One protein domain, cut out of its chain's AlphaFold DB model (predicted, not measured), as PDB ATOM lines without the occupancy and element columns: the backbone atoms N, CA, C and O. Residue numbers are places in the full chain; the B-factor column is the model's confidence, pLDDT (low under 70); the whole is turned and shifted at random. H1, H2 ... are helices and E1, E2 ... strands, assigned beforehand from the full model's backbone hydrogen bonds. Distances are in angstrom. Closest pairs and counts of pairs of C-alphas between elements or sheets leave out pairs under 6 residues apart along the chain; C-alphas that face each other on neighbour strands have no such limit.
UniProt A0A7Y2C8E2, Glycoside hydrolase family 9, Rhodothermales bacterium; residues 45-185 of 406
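AT A GLANCE: This is residues 45 to 185 of the 406 residues of the protein "Glycoside hydrolase family 9" of Rhodothermales bacterium (UniProt A0A7Y2C8E2). Three helices, H1, H2 and H3, make an up-and-down bundle at one end of the domain, each running against the one before it, and long loops reach away from it to the other end. A small two-stranded hairpin, E1 and E2, lies between the bundle and the far loops. The printed part has 141 residues, with E1, E2, H1, H2 and H3 in that order along the chain and the two strands antiparallel. The class is mostly helix, though under half of the residues, 60, are in named elements. The whole is only just compact, close to loose, with a radius of gyration of the C-alphas of 17.3 A and spans of 49 by 33 by 23 A.

IN THESE COORDINATES: E1 is residues 51 to 54, 8.1 A long, from C-alpha 51 at (81.402, 150.306, 126.372). E2 is residues 83 to 85, 6.7 A. H1 is residues 104 to 121, 25.1 A; H2 residues 126 to 145, 28.6 A; H3 residues 167 to 181, 20.8 A, ending at C-alpha 181 (97.250, 165.741, 139.002).

HOW THE PARTS SIT: E1 and E2 are antiparallel at 159 degrees, with N 52 and O 84 within hydrogen-bond range at 3.0 A. The closest C-alphas of E1 and H1, those of His 52 and Leu 106, are 7.4 A apart. H1 touches H2, closest at C-alphas 104 and 143, 3.9 A, at a shallow tilt of 19 degrees, opposite ways. H1 touches H3, closest at C-alphas 112 and 173, 4.0 A, at a shallow tilt of 28 degrees, the same way. H2 touches H3 with residues 136 to 144 alone, closest at C-alphas 140 and 173, 6.9 A, at a steep tilt of 40 degrees, opposite ways. In H1, H2 and H3 every O i to N i+4 pair is within hydrogen-bond range.

THE WHOLE: The two C-alphas farthest apart, those of Gly 62 and Ala 184, are 51.7 A apart. The printed part has no cut. The links E1 to E2, E2 to H1 and H2 to H3 are long, and H1 to H2 is tight. No printed residue is under 70 in pLDDT.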
ATOM      1  N   PRO A  45      81.244 157.881 125.398       96.81
ATOM      2  CA  PRO A  45      80.653 159.020 124.696       96.81
ATOM      3  C   PRO A  45      80.041 160.062 125.642       96.81
ATOM      4  O   PRO A  45      79.909 161.227 125.267       96.81
ATOM      5  N   GLU A  46      79.662 159.655 126.856       97.00
ATOM      6  CA  GLU A  46      79.069 160.510 127.882       97.00
ATOM      7  C   GLU A  46      79.554 160.102 129.280       97.00
ATOM      8  O   GLU A  46      79.896 158.944 129.528       97.00
ATOM      9  N   VAL A  47      79.506 161.059 130.211       97.44
ATOM     10  CA  VAL A  47      79.788 160.857 131.642       97.44
ATOM     11  C   VAL A  47      79.006 159.652 132.179       97.44
ATOM     12  O   VAL A  47      77.788 159.564 132.013       97.44
ATOM     13  N   GLY A  48      79.702 158.728 132.840       96.38
ATOM     14  CA  GLY A  48      79.119 157.514 133.406       96.38
ATOM     15  C   GLY A  48      78.796 156.397 132.403       96.38
ATOM     16  O   GLY A  48      78.220 155.387 132.811       96.38
ATOM     17  N   GLN A  49      79.140 156.538 131.117       97.56
ATOM     18  CA  GLN A  49      78.943 155.491 130.107       97.56
ATOM     19  C   GLN A  49      80.262 154.854 129.693       97.56
ATOM     20  O   GLN A  49      81.159 155.550 129.252       97.56
ATOM     21  N   LEU A  50      80.375 153.532 129.757       98.25
ATOM     22  CA  LEU A  50      81.542 152.823 129.237       98.25
ATOM     23  C   LEU A  50      81.069 151.627 128.423       98.25
ATOM     24  O   LEU A  50      80.257 150.837 128.897       98.25
ATOM     25  N   PHE A  51      81.584 151.482 127.211       98.00
ATOM     26  CA  PHE A  51      81.402 150.306 126.372       98.00
ATOM     27  C   PHE A  51      82.713 149.528 126.309       98.00
ATOM     28  O   PHE A  51      83.787 150.120 126.335       98.00
ATOM     29  N   HIS A  52      82.634 148.200 126.258       95.56
ATOM     30  CA  HIS A  52      83.832 147.354 126.390       95.56
ATOM     31  C   HIS A  52      84.058 146.385 125.244       95.56
ATOM     32  O   HIS A  52      85.165 145.890 125.077       95.56
ATOM     33  N   GLN A  53      83.030 146.145 124.434       95.25
ATOM     34  CA  GLN A  53      83.124 145.220 123.320       95.25
ATOM     35  C   GLN A  53      82.194 145.650 122.188       95.25
ATOM     36  O   GLN A  53      81.029 145.992 122.414       95.25
ATOM     37  N   VAL A  54      82.726 145.602 120.971       94.56
ATOM     38  CA  VAL A  54      81.987 145.684 119.709       94.56
ATOM     39  C   VAL A  54      82.076 144.302 119.073       94.56
ATOM     40  O   VAL A  54      83.168 143.747 119.054       94.56
ATOM     41  N   ALA A  55      80.967 143.787 118.536       93.06
ATOM     42  CA  ALA A  55      80.844 142.427 117.993       93.06
ATOM     43  C   ALA A  55      80.934 141.303 119.048       93.06
ATOM     44  O   ALA A  55      81.088 141.558 120.241       93.06
ATOM     45  N   ASP A  56      80.717 140.064 118.616       92.69
ATOM     46  CA  ASP A  56      80.919 138.817 119.366       92.69
ATOM     47  C   ASP A  56      81.216 137.680 118.369       92.69
ATOM     48  O   ASP A  56      81.258 137.930 117.168       92.69
ATOM     49  N   ASP A  57      81.345 136.435 118.841       91.12
ATOM     50  CA  ASP A  57      81.722 135.248 118.047       91.12
ATOM     51  C   ASP A  57      80.825 134.934 116.834       91.12
ATOM     52  O   ASP A  57      81.141 134.044 116.041       91.12
ATOM     53  N   ARG A  58      79.725 135.667 116.621       91.44
ATOM     54  CA  ARG A  58      79.009 135.652 115.336       91.44
ATOM     55  C   ARG A  58      79.874 136.116 114.168       91.44
ATOM     56  O   ARG A  58      79.538 135.778 113.034       91.44
ATOM     57  N   ASP A  59      80.959 136.844 114.425       88.75
ATOM     58  CA  ASP A  59      81.920 137.233 113.398       88.75
ATOM     59  C   ASP A  59      82.980 136.198 113.052       88.75
ATOM     60  O   ASP A  59      83.777 136.429 112.148       88.75
ATOM     61  N   HIS A  60      82.908 134.986 113.599       88.94
ATOM     62  CA  HIS A  60      83.798 133.886 113.214       88.94
ATOM     63  C   HIS A  60      83.318 133.126 111.955       88.94
ATOM     64  O   HIS A  60      83.740 132.003 111.682       88.94
ATOM     65  N   ILE A  61      82.416 133.711 111.157       88.38
ATOM     66  CA  ILE A  61      81.894 133.086 109.932       88.38
ATOM     67  C   ILE A  61      82.822 133.395 108.759       88.38
ATOM     68  O   ILE A  61      82.754 134.489 108.202       88.38
ATOM     69  N   GLY A  62      83.655 132.424 108.381       89.31
ATOM     70  CA  GLY A  62      84.469 132.442 107.162       89.31
ATOM     71  C   GLY A  62      85.527 133.549 107.078       89.31
ATOM     72  O   GLY A  62      85.580 134.482 107.884       89.31
ATOM     73  N   TRP A  63      86.369 133.439 106.054       92.62
ATOM     74  CA  TRP A  63      87.378 134.438 105.707       92.62
ATOM     75  C   TRP A  63      86.738 135.599 104.954       92.62
ATOM     76  O   TRP A  63      85.983 135.376 104.005       92.62
ATOM     77  N   LYS A  64      87.007 136.835 105.382       93.31
ATOM     78  CA  LYS A  64      86.318 138.020 104.855       93.31
ATOM     79  C   LYS A  64      87.142 139.292 104.981       93.31
ATOM     80  O   LYS A  64      87.897 139.467 105.933       93.31
ATOM     81  N   TRP A  65      86.933 140.209 104.042       92.44
ATOM     82  CA  TRP A  65      87.403 141.580 104.200       92.44
ATOM     83  C   TRP A  65      86.551 142.319 105.243       92.44
ATOM     84  O   TRP A  65      85.346 142.065 105.320       92.44
ATOM     85  N   PRO A  66      87.126 143.247 106.034       88.44
ATOM     86  CA  PRO A  66      86.382 143.960 107.074       88.44
ATOM     87  C   PRO A  66      85.152 144.733 106.571       88.44
ATOM     88  O   PRO A  66      84.191 144.892 107.320       88.44
ATOM     89  N   ASP A  67      85.161 145.204 105.319       90.50
ATOM     90  CA  ASP A  67      84.044 145.901 104.663       90.50
ATOM     91  C   ASP A  67      83.054 144.955 103.953       90.50
ATOM     92  O   ASP A  67      82.060 145.407 103.380       90.50
ATOM     93  N   GLN A  68      83.305 143.646 104.006       91.06
ATOM     94  CA  GLN A  68      82.482 142.575 103.441       91.06
ATOM     95  C   GLN A  68      82.139 141.527 104.506       91.06
ATOM     96  O   GLN A  68      82.099 140.326 104.232       91.06
ATOM     97  N   ASP A  69      81.907 141.972 105.742       90.88
ATOM     98  CA  ASP A  69      81.691 141.064 106.854       90.88
ATOM     99  C   ASP A  69      80.347 140.324 106.729       90.88
ATOM    100  O   ASP A  69      79.280 140.918 106.845       90.88
ATOM    101  N   SER A  70      80.372 139.005 106.535       91.81
ATOM    102  CA  SER A  70      79.164 138.182 106.392       91.81
ATOM    103  C   SER A  70      78.339 138.003 107.673       91.81
ATOM    104  O   SER A  70      77.282 137.373 107.627       91.81
ATOM    105  N   SER A  71      78.799 138.517 108.812       92.44
ATOM    106  CA  SER A  71      78.108 138.409 110.099       92.44
ATOM    107  C   SER A  71      76.728 139.058 110.079       92.44
ATOM    108  O   SER A  71      76.570 140.189 109.617       92.44
ATOM    109  N   ASP A  72      75.736 138.376 110.659       92.12
ATOM    110  CA  ASP A  72      74.388 138.913 110.858       92.12
ATOM    111  C   ASP A  72      74.031 138.935 112.349       92.12
ATOM    112  O   ASP A  72      73.920 137.905 113.024       92.12
ATOM    113  N   TYR A  73      73.824 140.145 112.862       91.56
ATOM    114  CA  TYR A  73      73.459 140.391 114.254       91.56
ATOM    115  C   TYR A  73      71.937 140.473 114.482       91.56
ATOM    116  O   TYR A  73      71.509 140.715 115.612       91.56
ATOM    117  N   GLY A  74      71.131 140.231 113.442       91.06
ATOM    118  CA  GLY A  74      69.669 140.348 113.414       91.06
ATOM    119  C   GLY A  74      69.146 141.468 112.502       91.06
ATOM    120  O   GLY A  74      67.944 141.732 112.497       91.06
ATOM    121  N   TRP A  75      70.027 142.129 111.745       91.62
ATOM    122  CA  TRP A  75      69.713 143.277 110.877       91.62
ATOM    123  C   TRP A  75      70.246 143.112 109.448       91.62
ATOM    124  O   TRP A  75      70.405 144.099 108.723       91.62
ATOM    125  N   GLY A  76      70.501 141.867 109.047       92.06
ATOM    126  CA  GLY A  76      71.080 141.510 107.762       92.06
ATOM    127  C   GLY A  76      72.612 141.440 107.809       92.06
ATOM    128  O   GLY A  76      73.234 142.039 108.692       92.06
ATOM    129  N   PRO A  77      73.226 140.706 106.864       91.62
ATOM    130  CA  PRO A  77      74.676 140.562 106.780       91.62
ATOM    131  C   PRO A  77      75.356 141.898 106.455       91.62
ATOM    132  O   PRO A  77      74.781 142.732 105.752       91.62
ATOM    133  N   ASN A  78      76.592 142.080 106.932       90.88
ATOM    134  CA  ASN A  78      77.427 143.267 106.696       90.88
ATOM    135  C   ASN A  78      76.748 144.597 107.077       90.88
ATOM    136  O   ASN A  78      76.776 145.576 106.330       90.88
ATOM    137  N   SER A  79      76.065 144.600 108.222       92.06
ATOM    138  CA  SER A  79      75.231 145.710 108.694       92.06
ATOM    139  C   SER A  79      75.679 146.162 110.093       92.06
ATOM    140  O   SER A  79      76.844 146.490 110.313       92.06
ATOM    141  N   TYR A  80      74.763 146.209 111.059       92.12
ATOM    142  CA  TYR A  80      75.046 146.608 112.434       92.12
ATOM    143  C   TYR A  80      75.785 145.521 113.224       92.12
ATOM    144  O   TYR A  80      75.494 144.334 113.091       92.12
ATOM    145  N   ARG A  81      76.680 145.953 114.120       92.44
ATOM    146  CA  ARG A  81      77.348 145.105 115.119       92.44
ATOM    147  C   ARG A  81      76.744 145.328 116.503       92.44
ATOM    148  O   ARG A  81      76.294 146.430 116.821       92.44
ATOM    149  N   ALA A  82      76.765 144.293 117.339       91.56
ATOM    150  CA  ALA A  82      76.414 144.439 118.749       91.56
ATOM    151  C   ALA A  82      77.438 145.323 119.479       91.56
ATOM    152  O   ALA A  82      78.635 145.249 119.208       91.56
ATOM    153  N   LEU A  83      76.958 146.137 120.419       93.88
ATOM    154  CA  LEU A  83      77.778 146.952 121.310       93.88
ATOM    155  C   LEU A  83      77.415 146.605 122.755       93.88
ATOM    156  O   LEU A  83      76.240 146.651 123.128       93.88
ATOM    157  N   TYR A  84      78.414 146.268 123.567       95.38
ATOM    158  CA  TYR A  84      78.222 145.846 124.951       95.38
ATOM    159  C   TYR A  84      78.634 146.943 125.929       95.38
ATOM    160  O   TYR A  84      79.787 147.377 125.968       95.38
ATOM    161  N   PHE A  85      77.671 147.373 126.741       96.81
ATOM    162  CA  PHE A  85      77.877 148.335 127.820       96.81
ATOM    163  C   PHE A  85      78.551 147.657 129.017       96.81
ATOM    164  O   PHE A  85      78.177 146.548 129.381       96.81
ATOM    165  N   ALA A  86      79.518 148.299 129.662       97.44
ATOM    166  CA  ALA A  86      80.145 147.811 130.883       97.44
ATOM    167  C   ALA A  86      79.249 148.147 132.084       97.44
ATOM    168  O   ALA A  86      79.376 149.201 132.703       97.44
ATOM    169  N   ASP A  87      78.307 147.257 132.405       96.31
ATOM    170  CA  ASP A  87      77.428 147.425 133.566       96.31
ATOM    171  C   ASP A  87      77.892 146.625 134.785       96.31
ATOM    172  O   ASP A  87      77.266 146.741 135.838       96.31
ATOM    173  N   GLY A  88      78.953 145.819 134.666       96.44
ATOM    174  CA  GLY A  88      79.542 144.991 135.716       96.44
ATOM    175  C   GLY A  88      78.629 143.883 136.231       96.44
ATOM    176  O   GLY A  88      78.662 143.566 137.421       96.44
ATOM    177  N   ARG A  89      77.711 143.384 135.403       96.75
ATOM    178  CA  ARG A  89      76.864 142.223 135.700       96.75
ATOM    179  C   ARG A  89      77.163 141.103 134.702       96.75
ATOM    180  O   ARG A  89      77.681 141.387 133.624       96.75
ATOM    181  N   PRO A  90      76.812 139.844 135.014       95.44
ATOM    182  CA  PRO A  90      76.823 138.764 134.033       95.44
ATOM    183  C   PRO A  90      76.096 139.163 132.744       95.44
ATOM    184  O   PRO A  90      74.907 139.492 132.767       95.44
ATOM    185  N   GLN A  91      76.813 139.117 131.628       93.06
ATOM    186  CA  GLN A  91      76.354 139.489 130.291       93.06
ATOM    187  C   GLN A  91      76.648 138.361 129.300       93.06
ATOM    188  O   GLN A  91      77.361 137.422 129.619       93.06
ATOM    189  N   GLY A  92      76.061 138.406 128.112       86.31
ATOM    190  CA  GLY A  92      76.182 137.349 127.109       86.31
ATOM    191  C   GLY A  92      74.818 136.923 126.590       86.31
ATOM    192  O   GLY A  92      73.774 137.260 127.162       86.31
ATOM    193  N   LEU A  93      74.827 136.225 125.465       86.25
ATOM    194  CA  LEU A  93      73.629 135.817 124.745       86.25
ATOM    195  C   LEU A  93      73.496 134.285 124.769       86.25
ATOM    196  O   LEU A  93      74.442 133.558 125.064       86.25
ATOM    197  N   LYS A  94      72.279 133.791 124.509       88.50
ATOM    198  CA  LYS A  94      71.910 132.369 124.644       88.50
ATOM    199  C   LYS A  94      72.303 131.795 126.022       88.50
ATOM    200  O   LYS A  94      71.873 132.322 127.049       88.50
ATOM    201  N   GLU A  95      73.046 130.692 126.041       90.25
ATOM    202  CA  GLU A  95      73.446 129.951 127.242       90.25
ATOM    203  C   GLU A  95      74.796 130.402 127.813       90.25
ATOM    204  O   GLU A  95      75.093 130.146 128.980       90.25
ATOM    205  N   PHE A  96      75.591 131.140 127.034       90.62
ATOM    206  CA  PHE A  96      76.936 131.544 127.418       90.62
ATOM    207  C   PHE A  96      76.924 132.935 128.045       90.62
ATOM    208  O   PHE A  96      77.036 133.952 127.367       90.62
ATOM    209  N   LYS A  97      76.822 132.971 129.377       91.56
ATOM    210  CA  LYS A  97      76.926 134.208 130.164       91.56
ATOM    211  C   LYS A  97      78.277 134.322 130.859       91.56
ATOM    212  O   LYS A  97      78.816 133.323 131.338       91.56
ATOM    213  N   SER A  98      78.806 135.535 130.906       93.94
ATOM    214  CA  SER A  98      79.978 135.951 131.658       93.94
ATOM    215  C   SER A  98      79.714 135.942 133.161       93.94
ATOM    216  O   SER A  98      78.580 135.787 133.615       93.94
ATOM    217  N   THR A  99      80.777 136.091 133.944       94.88
ATOM    218  CA  THR A  99      80.722 136.096 135.415       94.88
ATOM    219  C   THR A  99      81.090 137.454 136.010       94.88
ATOM    220  O   THR A  99      81.485 137.532 137.168       94.88
ATOM    221  N   SER A 100      80.939 138.530 135.229       97.31
ATOM    222  CA  SER A 100      81.311 139.891 135.623       97.31
ATOM    223  C   SER A 100      80.691 140.319 136.958       97.31
ATOM    224  O   SER A 100      79.511 140.079 137.228       97.31
ATOM    225  N   THR A 101      81.485 141.015 137.767       98.25
ATOM    226  CA  THR A 101      81.119 141.494 139.112       98.25
ATOM    227  C   THR A 101      81.264 143.008 139.273       98.25
ATOM    228  O   THR A 101      80.663 143.590 140.179       98.25
ATOM    229  N   GLY A 102      82.001 143.661 138.372       98.31
ATOM    230  CA  GLY A 102      82.305 145.086 138.421       98.31
ATOM    231  C   GLY A 102      82.796 145.609 137.079       98.31
ATOM    232  O   GLY A 102      82.635 144.943 136.064       98.31
ATOM    233  N   VAL A 103      83.352 146.817 137.066       98.44
ATOM    234  CA  VAL A 103      83.874 147.456 135.838       98.44
ATOM    235  C   VAL A 103      85.321 147.925 135.997       98.44
ATOM    236  O   VAL A 103      85.832 148.665 135.161       98.44
ATOM    237  N   ALA A 104      85.976 147.541 137.090       98.69
ATOM    238  CA  ALA A 104      87.217 148.149 137.538       98.69
ATOM    239  C   ALA A 104      88.435 147.763 136.688       98.69
ATOM    240  O   ALA A 104      89.285 148.620 136.474       98.69
ATOM    241  N   ASN A 105      88.487 146.543 136.136       98.44
ATOM    242  CA  ASN A 105      89.552 146.139 135.203       98.44
ATOM    243  C   ASN A 105      89.586 147.045 133.962       98.44
ATOM    244  O   ASN A 105      90.604 147.641 133.618       98.44
ATOM    245  N   LEU A 106      88.420 147.254 133.348       98.25
ATOM    246  CA  LEU A 106      88.284 148.144 132.198       98.25
ATOM    247  C   LEU A 106      88.545 149.599 132.584       98.25
ATOM    248  O   LEU A 106      89.268 150.314 131.891       98.25
ATOM    249  N   ALA A 107      87.954 150.042 133.695       98.69
ATOM    250  CA  ALA A 107      88.010 151.432 134.113       98.69
ATOM    251  C   ALA A 107      89.424 151.879 134.496       98.69
ATOM    252  O   ALA A 107      89.848 152.971 134.114       98.69
ATOM    253  N   GLY A 108      90.160 151.041 135.226       98.75
ATOM    254  CA  GLY A 108      91.531 151.319 135.631       98.75
ATOM    255  C   GLY A 108      92.468 151.441 134.430       98.75
ATOM    256  O   GLY A 108      93.161 152.450 134.286       98.75
ATOM    257  N   ARG A 109      92.398 150.480 133.499       97.75
ATOM    258  CA  ARG A 109      93.205 150.469 132.271       97.75
ATOM    259  C   ARG A 109      92.876 151.639 131.350       97.75
ATOM    260  O   ARG A 109      93.775 152.280 130.803       97.75
ATOM    261  N   TYR A 110      91.588 151.959 131.215       98.75
ATOM    262  CA  TYR A 110      91.131 153.127 130.468       98.75
ATOM    263  C   TYR A 110      91.685 154.422 131.071       98.75
ATOM    264  O   TYR A 110      92.236 155.263 130.356       98.75
ATOM    265  N   ALA A 111      91.565 154.575 132.391       98.88
ATOM    266  CA  ALA A 111      92.043 155.749 133.103       98.88
ATOM    267  C   ALA A 111      93.559 155.922 132.976       98.88
ATOM    268  O   ALA A 111      94.013 157.041 132.738       98.88
ATOM    269  N   ALA A 112      94.323 154.830 133.057       98.88
ATOM    270  CA  ALA A 112      95.762 154.846 132.830       98.88
ATOM    271  C   ALA A 112      96.098 155.368 131.426       98.88
ATOM    272  O   ALA A 112      96.789 156.379 131.294       98.88
ATOM    273  N   GLY A 113      95.529 154.761 130.376       98.56
ATOM    274  CA  GLY A 113      95.761 155.183 128.990       98.56
ATOM    275  C   GLY A 113      95.420 156.658 128.744       98.56
ATOM    276  O   GLY A 113      96.196 157.383 128.120       98.56
ATOM    277  N   MET A 114      94.303 157.138 129.295       98.88
ATOM    278  CA  MET A 114      93.871 158.529 129.147       98.88
ATOM    279  C   MET A 114      94.687 159.532 129.983       98.88
ATOM    280  O   MET A 114      94.911 160.664 129.541       98.88
ATOM    281  N   ALA A 115      95.178 159.144 131.161       98.88
ATOM    282  CA  ALA A 115      96.095 159.963 131.954       98.88
ATOM    283  C   ALA A 115      97.473 160.078 131.277       98.88
ATOM    284  O   ALA A 115      98.016 161.182 131.161       98.88
ATOM    285  N   MET A 116      97.992 158.973 130.726       98.75
ATOM    286  CA  MET A 116      99.187 158.990 129.876       98.75
ATOM    287  C   MET A 116      98.970 159.872 128.636       98.75
ATOM    288  O   MET A 116      99.840 160.664 128.275       98.75
ATOM    289  N   ALA A 117      97.785 159.814 128.015       98.62
ATOM    290  CA  ALA A 117      97.446 160.677 126.888       98.62
ATOM    291  C   ALA A 117      97.478 162.170 127.262       98.62
ATOM    292  O   ALA A 117      98.028 162.992 126.528       98.62
ATOM    293  N   TYR A 118      96.955 162.544 128.432       98.69
ATOM    294  CA  TYR A 118      97.099 163.915 128.917       98.69
ATOM    295  C   TYR A 118      98.575 164.319 129.020       98.69
ATOM    296  O   TYR A 118      98.960 165.367 128.498       98.69
ATOM    297  N   ARG A 119      99.418 163.478 129.632       97.69
ATOM    298  CA  ARG A 119     100.853 163.751 129.804       97.69
ATOM    299  C   ARG A 119     101.571 163.960 128.469       97.69
ATOM    300  O   ARG A 119     102.293 164.946 128.334       97.69
ATOM    301  N   VAL A 120     101.335 163.083 127.494       97.50
ATOM    302  CA  VAL A 120     101.998 163.111 126.178       97.50
ATOM    303  C   VAL A 120     101.528 164.289 125.315       97.50
ATOM    304  O   VAL A 120     102.343 164.933 124.657       97.50
ATOM    305  N   TRP A 121     100.230 164.609 125.312       97.75
ATOM    306  CA  TRP A 121      99.662 165.584 124.368       97.75
ATOM    307  C   TRP A 121      99.369 166.976 124.942       97.75
ATOM    308  O   TRP A 121      98.984 167.853 124.168       97.75
ATOM    309  N   ARG A 122      99.557 167.240 126.244       97.25
ATOM    310  CA  ARG A 122      99.176 168.528 126.878       97.25
ATOM    311  C   ARG A 122      99.729 169.786 126.201       97.25
ATOM    312  O   ARG A 122      99.046 170.803 126.196       97.25
ATOM    313  N   GLU A 123     100.929 169.730 125.623       96.12
ATOM    314  CA  GLU A 123     101.549 170.887 124.956       96.12
ATOM    315  C   GLU A 123     101.117 171.014 123.491       96.12
ATOM    316  O   GLU A 123     100.903 172.118 122.995       96.12
ATOM    317  N   ARG A 124     100.950 169.885 122.793       94.69
ATOM    318  CA  ARG A 124     100.733 169.855 121.339       94.69
ATOM    319  C   ARG A 124      99.264 169.781 120.928       94.69
ATOM    320  O   ARG A 124      98.895 170.278 119.868       94.69
ATOM    321  N   ALA A 125      98.426 169.157 121.748       96.69
ATOM    322  CA  ALA A 125      96.990 169.021 121.534       96.69
ATOM    323  C   ALA A 125      96.234 169.232 122.864       96.69
ATOM    324  O   ALA A 125      95.621 168.298 123.385       96.69
ATOM    325  N   PRO A 126      96.253 170.458 123.424       98.06
ATOM    326  CA  PRO A 126      95.759 170.736 124.776       98.06
ATOM    327  C   PRO A 126      94.279 170.392 124.980       98.06
ATOM    328  O   PRO A 126      93.907 169.934 126.057       98.06
ATOM    329  N   VAL A 127      93.433 170.555 123.955       98.38
ATOM    330  CA  VAL A 127      92.007 170.182 124.028       98.38
ATOM    331  C   VAL A 127      91.838 168.665 124.134       98.38
ATOM    332  O   VAL A 127      91.119 168.185 125.003       98.38
ATOM    333  N   PHE A 128      92.542 167.902 123.291       98.31
ATOM    334  CA  PHE A 128      92.528 166.437 123.346       98.31
ATOM    335  C   PHE A 128      93.061 165.926 124.689       98.31
ATOM    336  O   PHE A 128      92.451 165.058 125.311       98.31
ATOM    337  N   ALA A 129      94.162 166.507 125.168       98.69
ATOM    338  CA  ALA A 129      94.736 166.172 126.460       98.69
ATOM    339  C   ALA A 129      93.746 166.450 127.601       98.69
ATOM    340  O   ALA A 129      93.501 165.571 128.424       98.69
ATOM    341  N   ALA A 130      93.135 167.640 127.639       98.75
ATOM    342  CA  ALA A 130      92.161 168.007 128.666       98.75
ATOM    343  C   ALA A 130      90.938 167.073 128.670       98.75
ATOM    344  O   ALA A 130      90.527 166.617 129.736       98.75
ATOM    345  N   ASN A 131      90.410 166.731 127.490       98.62
ATOM    346  CA  ASN A 131      89.316 165.767 127.357       98.62
ATOM    347  C   ASN A 131      89.729 164.374 127.845       98.62
ATOM    348  O   ASN A 131      88.957 163.710 128.528       98.62
ATOM    349  N   SER A 132      90.959 163.948 127.545       98.81
ATOM    350  CA  SER A 132      91.500 162.669 128.020       98.81
ATOM    351  C   SER A 132      91.607 162.650 129.544       98.81
ATOM    352  O   SER A 132      91.114 161.722 130.173       98.81
ATOM    353  N   LEU A 133      92.129 163.707 130.174       98.88
ATOM    354  CA  LEU A 133      92.177 163.785 131.637       98.88
ATOM    355  C   LEU A 133      90.778 163.778 132.275       98.88
ATOM    356  O   LEU A 133      90.584 163.157 133.320       98.88
ATOM    357  N   ALA A 134      89.801 164.456 131.666       98.81
ATOM    358  CA  ALA A 134      88.420 164.441 132.140       98.81
ATOM    359  C   ALA A 134      87.811 163.030 132.059       98.81
ATOM    360  O   ALA A 134      87.284 162.542 133.057       98.81
ATOM    361  N   ALA A 135      87.965 162.351 130.918       98.88
ATOM    362  CA  ALA A 135      87.508 160.977 130.724       98.88
ATOM    363  C   ALA A 135      88.208 159.996 131.680       98.88
ATOM    364  O   ALA A 135      87.558 159.132 132.262       98.88
ATOM    365  N   ALA A 136      89.519 160.156 131.901       98.88
ATOM    366  CA  ALA A 136      90.283 159.337 132.839       98.88
ATOM    367  C   ALA A 136      89.693 159.401 134.253       98.88
ATOM    368  O   ALA A 136      89.489 158.371 134.890       98.88
ATOM    369  N   ARG A 137      89.385 160.612 134.735       98.88
ATOM    370  CA  ARG A 137      88.785 160.821 136.060       98.88
ATOM    371  C   ARG A 137      87.397 160.211 136.165       98.88
ATOM    372  O   ARG A 137      87.100 159.580 137.179       98.88
ATOM    373  N   ASP A 138      86.564 160.427 135.152       98.88
ATOM    374  CA  ASP A 138      85.188 159.946 135.165       98.88
ATOM    375  C   ASP A 138      85.146 158.417 135.185       98.88
ATOM    376  O   ASP A 138      84.620 157.819 136.126       98.88
ATOM    377  N   VAL A 139      85.823 157.783 134.228       98.75
ATOM    378  CA  VAL A 139      85.861 156.325 134.108       98.75
ATOM    379  C   VAL A 139      86.524 155.678 135.326       98.75
ATOM    380  O   VAL A 139      85.987 154.712 135.869       98.75
ATOM    381  N   TYR A 140      87.620 156.240 135.850       98.94
ATOM    382  CA  TYR A 140      88.221 155.751 137.095       98.94
ATOM    383  C   TYR A 140      87.230 155.782 138.270       98.94
ATOM    384  O   TYR A 140      87.168 154.847 139.072       98.94
ATOM    385  N   SER A 141      86.413 156.838 138.367       98.81
ATOM    386  CA  SER A 141      85.390 156.940 139.409       98.81
ATOM    387  C   SER A 141      84.311 155.857 139.277       98.81
ATOM    388  O   SER A 141      83.874 155.321 140.297       98.81
ATOM    389  N   MET A 142      83.954 155.463 138.047       98.69
ATOM    390  CA  MET A 142      83.050 154.335 137.783       98.69
ATOM    391  C   MET A 142      83.644 153.020 138.304       98.69
ATOM    392  O   MET A 142      82.964 152.283 139.021       98.69
ATOM    393  N   GLY A 143      84.921 152.755 138.005       98.69
ATOM    394  CA  GLY A 143      85.645 151.573 138.490       98.69
ATOM    395  C   GLY A 143      85.713 151.507 140.013       98.69
ATOM    396  O   GLY A 143      85.400 150.481 140.612       98.69
ATOM    397  N   LYS A 144      86.024 152.634 140.659       98.69
ATOM    398  CA  LYS A 144      86.054 152.737 142.123       98.69
ATOM    399  C   LYS A 144      84.675 152.557 142.763       98.69
ATOM    400  O   LYS A 144      84.570 151.988 143.846       98.69
ATOM    401  N   ALA A 145      83.617 153.051 142.120       98.56
ATOM    402  CA  ALA A 145      82.246 152.892 142.599       98.56
ATOM    403  C   ALA A 145      81.735 151.451 142.448       98.56
ATOM    404  O   ALA A 145      80.870 151.025 143.217       98.56
ATOM    405  N   LYS A 146      82.265 150.699 141.474       98.38
ATOM    406  CA  LYS A 146      81.874 149.319 141.199       98.38
ATOM    407  C   LYS A 146      83.085 148.419 140.929       98.38
ATOM    408  O   LYS A 146      83.321 147.966 139.805       98.38
ATOM    409  N   GLU A 147      83.810 148.148 142.009       98.69
ATOM    410  CA  GLU A 147      84.945 147.224 142.047       98.69
ATOM    411  C   GLU A 147      84.565 145.809 141.590       98.69
ATOM    412  O   GLU A 147      83.436 145.360 141.785       98.69
ATOM    413  N   GLY A 148      85.525 145.108 140.986       98.44
ATOM    414  CA  GLY A 148      85.324 143.824 140.319       98.44
ATOM    415  C   GLY A 148      85.657 143.910 138.832       98.44
ATOM    416  O   GLY A 148      86.113 144.940 138.341       98.44
ATOM    417  N   TYR A 149      85.408 142.832 138.105       98.31
ATOM    418  CA  TYR A 149      85.818 142.696 136.709       98.31
ATOM    419  C   TYR A 149      84.619 142.612 135.762       98.31
ATOM    420  O   TYR A 149      83.550 142.112 136.134       98.31
ATOM    421  N   GLN A 150      84.830 143.066 134.531       97.88
ATOM    422  CA  GLN A 150      83.951 142.890 133.385       97.88
ATOM    423  C   GLN A 150      84.651 141.976 132.374       97.88
ATOM    424  O   GLN A 150      85.712 142.313 131.856       97.88
ATOM    425  N   GLN A 151      84.036 140.829 132.098       96.56
ATOM    426  CA  GLN A 151      84.475 139.877 131.080       96.56
ATOM    427  C   GLN A 151      83.843 140.185 129.722       96.56
ATOM    428  O   GLN A 151      82.762 140.789 129.651       96.56
ATOM    429  N   GLY A 152      84.495 139.686 128.670       95.00
ATOM    430  CA  GLY A 152      83.960 139.688 127.314       95.00
ATOM    431  C   GLY A 152      82.669 138.873 127.198       95.00
ATOM    432  O   GLY A 152      82.350 138.020 128.033       95.00
ATOM    433  N   ASN A 153      81.917 139.148 126.144       93.06
ATOM    434  CA  ASN A 153      80.620 138.562 125.861       93.06
ATOM    435  C   ASN A 153      80.671 137.650 124.643       93.06
ATOM    436  O   ASN A 153      81.393 137.903 123.684       93.06
ATOM    437  N   SER A 154      79.846 136.613 124.696       91.06
ATOM    438  CA  SER A 154      79.707 135.604 123.656       91.06
ATOM    439  C   SER A 154      78.230 135.390 123.303       91.06
ATOM    440  O   SER A 154      77.327 135.748 124.070       91.06
ATOM    441  N   TYR A 155      77.988 134.779 122.150       89.94
ATOM    442  CA  TYR A 155      76.697 134.402 121.600       89.94
ATOM    443  C   TYR A 155      76.530 132.890 121.485       89.94
ATOM    444  O   TYR A 155      75.615 132.334 122.091       89.94
ATOM    445  N   GLY A 156      77.356 132.226 120.676       88.12
ATOM    446  CA  GLY A 156      77.232 130.813 120.321       88.12
ATOM    447  C   GLY A 156      78.359 129.925 120.844       88.12
ATOM    448  O   GLY A 156      78.213 128.707 120.790       88.12
ATOM    449  N   ALA A 157      79.438 130.510 121.361       86.06
ATOM    450  CA  ALA A 157      80.583 129.790 121.905       86.06
ATOM    451  C   ALA A 157      80.800 130.072 123.408       86.06
ATOM    452  O   ALA A 157      80.465 131.151 123.900       86.06
ATOM    453  N   PRO A 158      81.407 129.131 124.158       84.56
ATOM    454  CA  PRO A 158      81.795 129.354 125.554       84.56
ATOM    455  C   PRO A 158      83.015 130.277 125.712       84.56
ATOM    456  O   PRO A 158      83.338 130.676 126.831       84.56
ATOM    457  N   TYR A 159      83.701 130.593 124.612       83.75
ATOM    458  CA  TYR A 159      84.930 131.377 124.582       83.75
ATOM    459  C   TYR A 159      84.677 132.880 124.776       83.75
ATOM    460  O   TYR A 159      83.688 133.420 124.286       83.75
ATOM    461  N   ARG A 160      85.573 133.547 125.514       90.88
ATOM    462  CA  ARG A 160      85.578 134.996 125.784       90.88
ATOM    463  C   ARG A 160      86.914 135.422 126.398       90.88
ATOM    464  O   ARG A 160      87.696 134.570 126.820       90.88
ATOM    465  N   TYR A 161      87.116 136.727 126.570       93.44
ATOM    466  CA  TYR A 161      88.116 137.242 127.509       93.44
ATOM    467  C   TYR A 161      87.622 137.063 128.947       93.44
ATOM    468  O   TYR A 161      86.613 137.649 129.351       93.44
ATOM    469  N   THR A 162      88.299 136.190 129.697       94.50
ATOM    470  CA  THR A 162      87.865 135.717 131.024       94.50
ATOM    471  C   THR A 162      88.532 136.443 132.191       94.50
ATOM    472  O   THR A 162      88.607 135.876 133.278       94.50
ATOM    473  N   GLU A 163      88.978 137.688 131.980       95.19
ATOM    474  CA  GLU A 163      89.564 138.550 133.019       95.19
ATOM    475  C   GLU A 163      88.813 138.419 134.355       95.19
ATOM    476  O   GLU A 163      87.587 138.573 134.406       95.19
ATOM    477  N   ASP A 164      89.543 138.088 135.423       95.94
ATOM    478  CA  ASP A 164      89.019 138.049 136.796       95.94
ATOM    479  C   ASP A 164      89.885 138.817 137.813       95.94
ATOM    480  O   ASP A 164      89.539 138.908 138.999       95.94
ATOM    481  N   THR A 165      90.959 139.451 137.334       97.12
ATOM    482  CA  THR A 165      91.726 140.486 138.035       97.12
ATOM    483  C   THR A 165      91.216 141.881 137.666       97.12
ATOM    484  O   THR A 165      90.355 142.025 136.805       97.12
ATOM    485  N   TRP A 166      91.640 142.898 138.419       98.38
ATOM    486  CA  TRP A 166      91.153 144.284 138.280       98.38
ATOM    487  C   TRP A 166      91.902 145.252 139.206       98.38
ATOM    488  O   TRP A 166      91.895 146.466 139.000       98.38
ATOM    489  N   ALA A 167      92.491 144.728 140.287       98.75
ATOM    490  CA  ALA A 167      93.249 145.505 141.261       98.75
ATOM    491  C   ALA A 167      94.447 146.205 140.610       98.75
ATOM    492  O   ALA A 167      94.682 147.379 140.853       98.75
ATOM    493  N   ASP A 168      95.170 145.471 139.777       98.69
ATOM    494  CA  ASP A 168      96.296 145.905 138.961       98.69
ATOM    495  C   ASP A 168      95.914 147.024 137.983       98.69
ATOM    496  O   ASP A 168      96.594 148.047 137.912       98.69
ATOM    497  N   ASP A 169      94.772 146.907 137.302       98.75
ATOM    498  CA  ASP A 169      94.292 147.969 136.415       98.75
ATOM    499  C   ASP A 169      93.949 149.247 137.195       98.75
ATOM    500  O   ASP A 169      94.292 150.355 136.778       98.75
ATOM    501  N   MET A 170      93.273 149.115 138.342       98.94
ATOM    502  CA  MET A 170      92.929 150.261 139.190       98.94
ATOM    503  C   MET A 170      94.159 150.890 139.845       98.94
ATOM    504  O   MET A 170      94.208 152.109 140.000       98.94
ATOM    505  N   GLU A 171      95.159 150.088 140.212       98.94
ATOM    506  CA  GLU A 171      96.466 150.576 140.645       98.94
ATOM    507  C   GLU A 171      97.097 151.440 139.556       98.94
ATOM    508  O   GLU A 171      97.475 152.580 139.832       98.94
ATOM    509  N   TRP A 172      97.163 150.923 138.326       98.88
ATOM    510  CA  TRP A 172      97.767 151.635 137.210       98.88
ATOM    511  C   TRP A 172      97.033 152.944 136.913       98.88
ATOM    512  O   TRP A 172      97.659 154.005 136.875       98.88
ATOM    513  N   GLY A 173      95.701 152.909 136.817       98.94
ATOM    514  CA  GLY A 173      94.890 154.110 136.619       98.94
ATOM    515  C   GLY A 173      95.098 155.157 137.716       98.94
ATOM    516  O   GLY A 173      95.239 156.345 137.424       98.94
ATOM    517  N   ALA A 174      95.175 154.729 138.978       98.94
ATOM    518  CA  ALA A 174      95.404 155.623 140.108       98.94
ATOM    519  C   ALA A 174      96.817 156.226 140.104       98.94
ATOM    520  O   ALA A 174      96.974 157.417 140.375       98.94
ATOM    521  N   ALA A 175      97.842 155.429 139.793       98.94
ATOM    522  CA  ALA A 175      99.222 155.894 139.721       98.94
ATOM    523  C   ALA A 175      99.400 156.946 138.615       98.94
ATOM    524  O   ALA A 175      99.932 158.026 138.872       98.94
ATOM    525  N   GLU A 176      98.865 156.690 137.418       98.88
ATOM    526  CA  GLU A 176      98.954 157.624 136.290       98.88
ATOM    527  C   GLU A 176      98.148 158.908 136.535       98.88
ATOM    528  O   GLU A 176      98.618 160.008 136.231       98.88
ATOM    529  N   LEU A 177      96.955 158.802 137.138       98.94
ATOM    530  CA  LEU A 177      96.177 159.971 137.554       98.94
ATOM    531  C   LEU A 177      96.922 160.790 138.613       98.94
ATOM    532  O   LEU A 177      96.989 162.012 138.499       98.94
ATOM    533  N   TYR A 178      97.535 160.145 139.608       98.94
ATOM    534  CA  TYR A 178      98.363 160.848 140.585       98.94
ATOM    535  C   TYR A 178      99.532 161.581 139.918       98.94
ATOM    536  O   TYR A 178      99.746 162.759 140.206       98.94
ATOM    537  N   ALA A 179     100.237 160.928 138.990       98.69
ATOM    538  CA  ALA A 179     101.390 161.502 138.301       98.69
ATOM    539  C   ALA A 179     101.053 162.805 137.553       98.69
ATOM    540  O   ALA A 179     101.892 163.705 137.465       98.69
ATOM    541  N   VAL A 180      99.830 162.935 137.025       98.62
ATOM    542  CA  VAL A 180      99.420 164.114 136.245       98.62
ATOM    543  C   VAL A 180      98.616 165.151 137.030       98.62
ATOM    544  O   VAL A 180      98.493 166.282 136.562       98.62
ATOM    545  N   THR A 181      98.082 164.813 138.210       98.62
ATOM    546  CA  THR A 181      97.250 165.741 139.002       98.62
ATOM    547  C   THR A 181      97.820 166.102 140.369       98.62
ATOM    548  O   THR A 181      97.456 167.139 140.922       98.62
ATOM    549  N   GLY A 182      98.686 165.262 140.940       98.62
ATOM    550  CA  GLY A 182      99.217 165.413 142.294       98.62
ATOM    551  C   GLY A 182      98.190 165.203 143.414       98.62
ATOM    552  O   GLY A 182      98.490 165.458 144.582       98.62
ATOM    553  N   GLU A 183      96.970 164.748 143.111       98.75
ATOM    554  CA  GLU A 183      95.928 164.579 144.125       98.75
ATOM    555  C   GLU A 183      96.202 163.379 145.035       98.75
ATOM    556  O   GLU A 183      96.181 162.223 144.614       98.75
ATOM    557  N   ALA A 184      96.357 163.644 146.335       98.62
ATOM    558  CA  ALA A 184      96.660 162.625 147.343       98.62
ATOM    559  C   ALA A 184      95.640 161.467 147.407       98.62
ATOM    560  O   ALA A 184      95.973 160.376 147.873       98.62
ATOM    561  N   GLY A 185      94.403 161.687 146.942       98.81
ATOM    562  CA  GLY A 185      93.384 160.643 146.830       98.81
ATOM    563  C   GLY A 185      93.801 159.511 145.889       98.81
ATOM    564  O   GLY A 185      93.664 158.347 146.257       98.81
TER     565      GLY A 185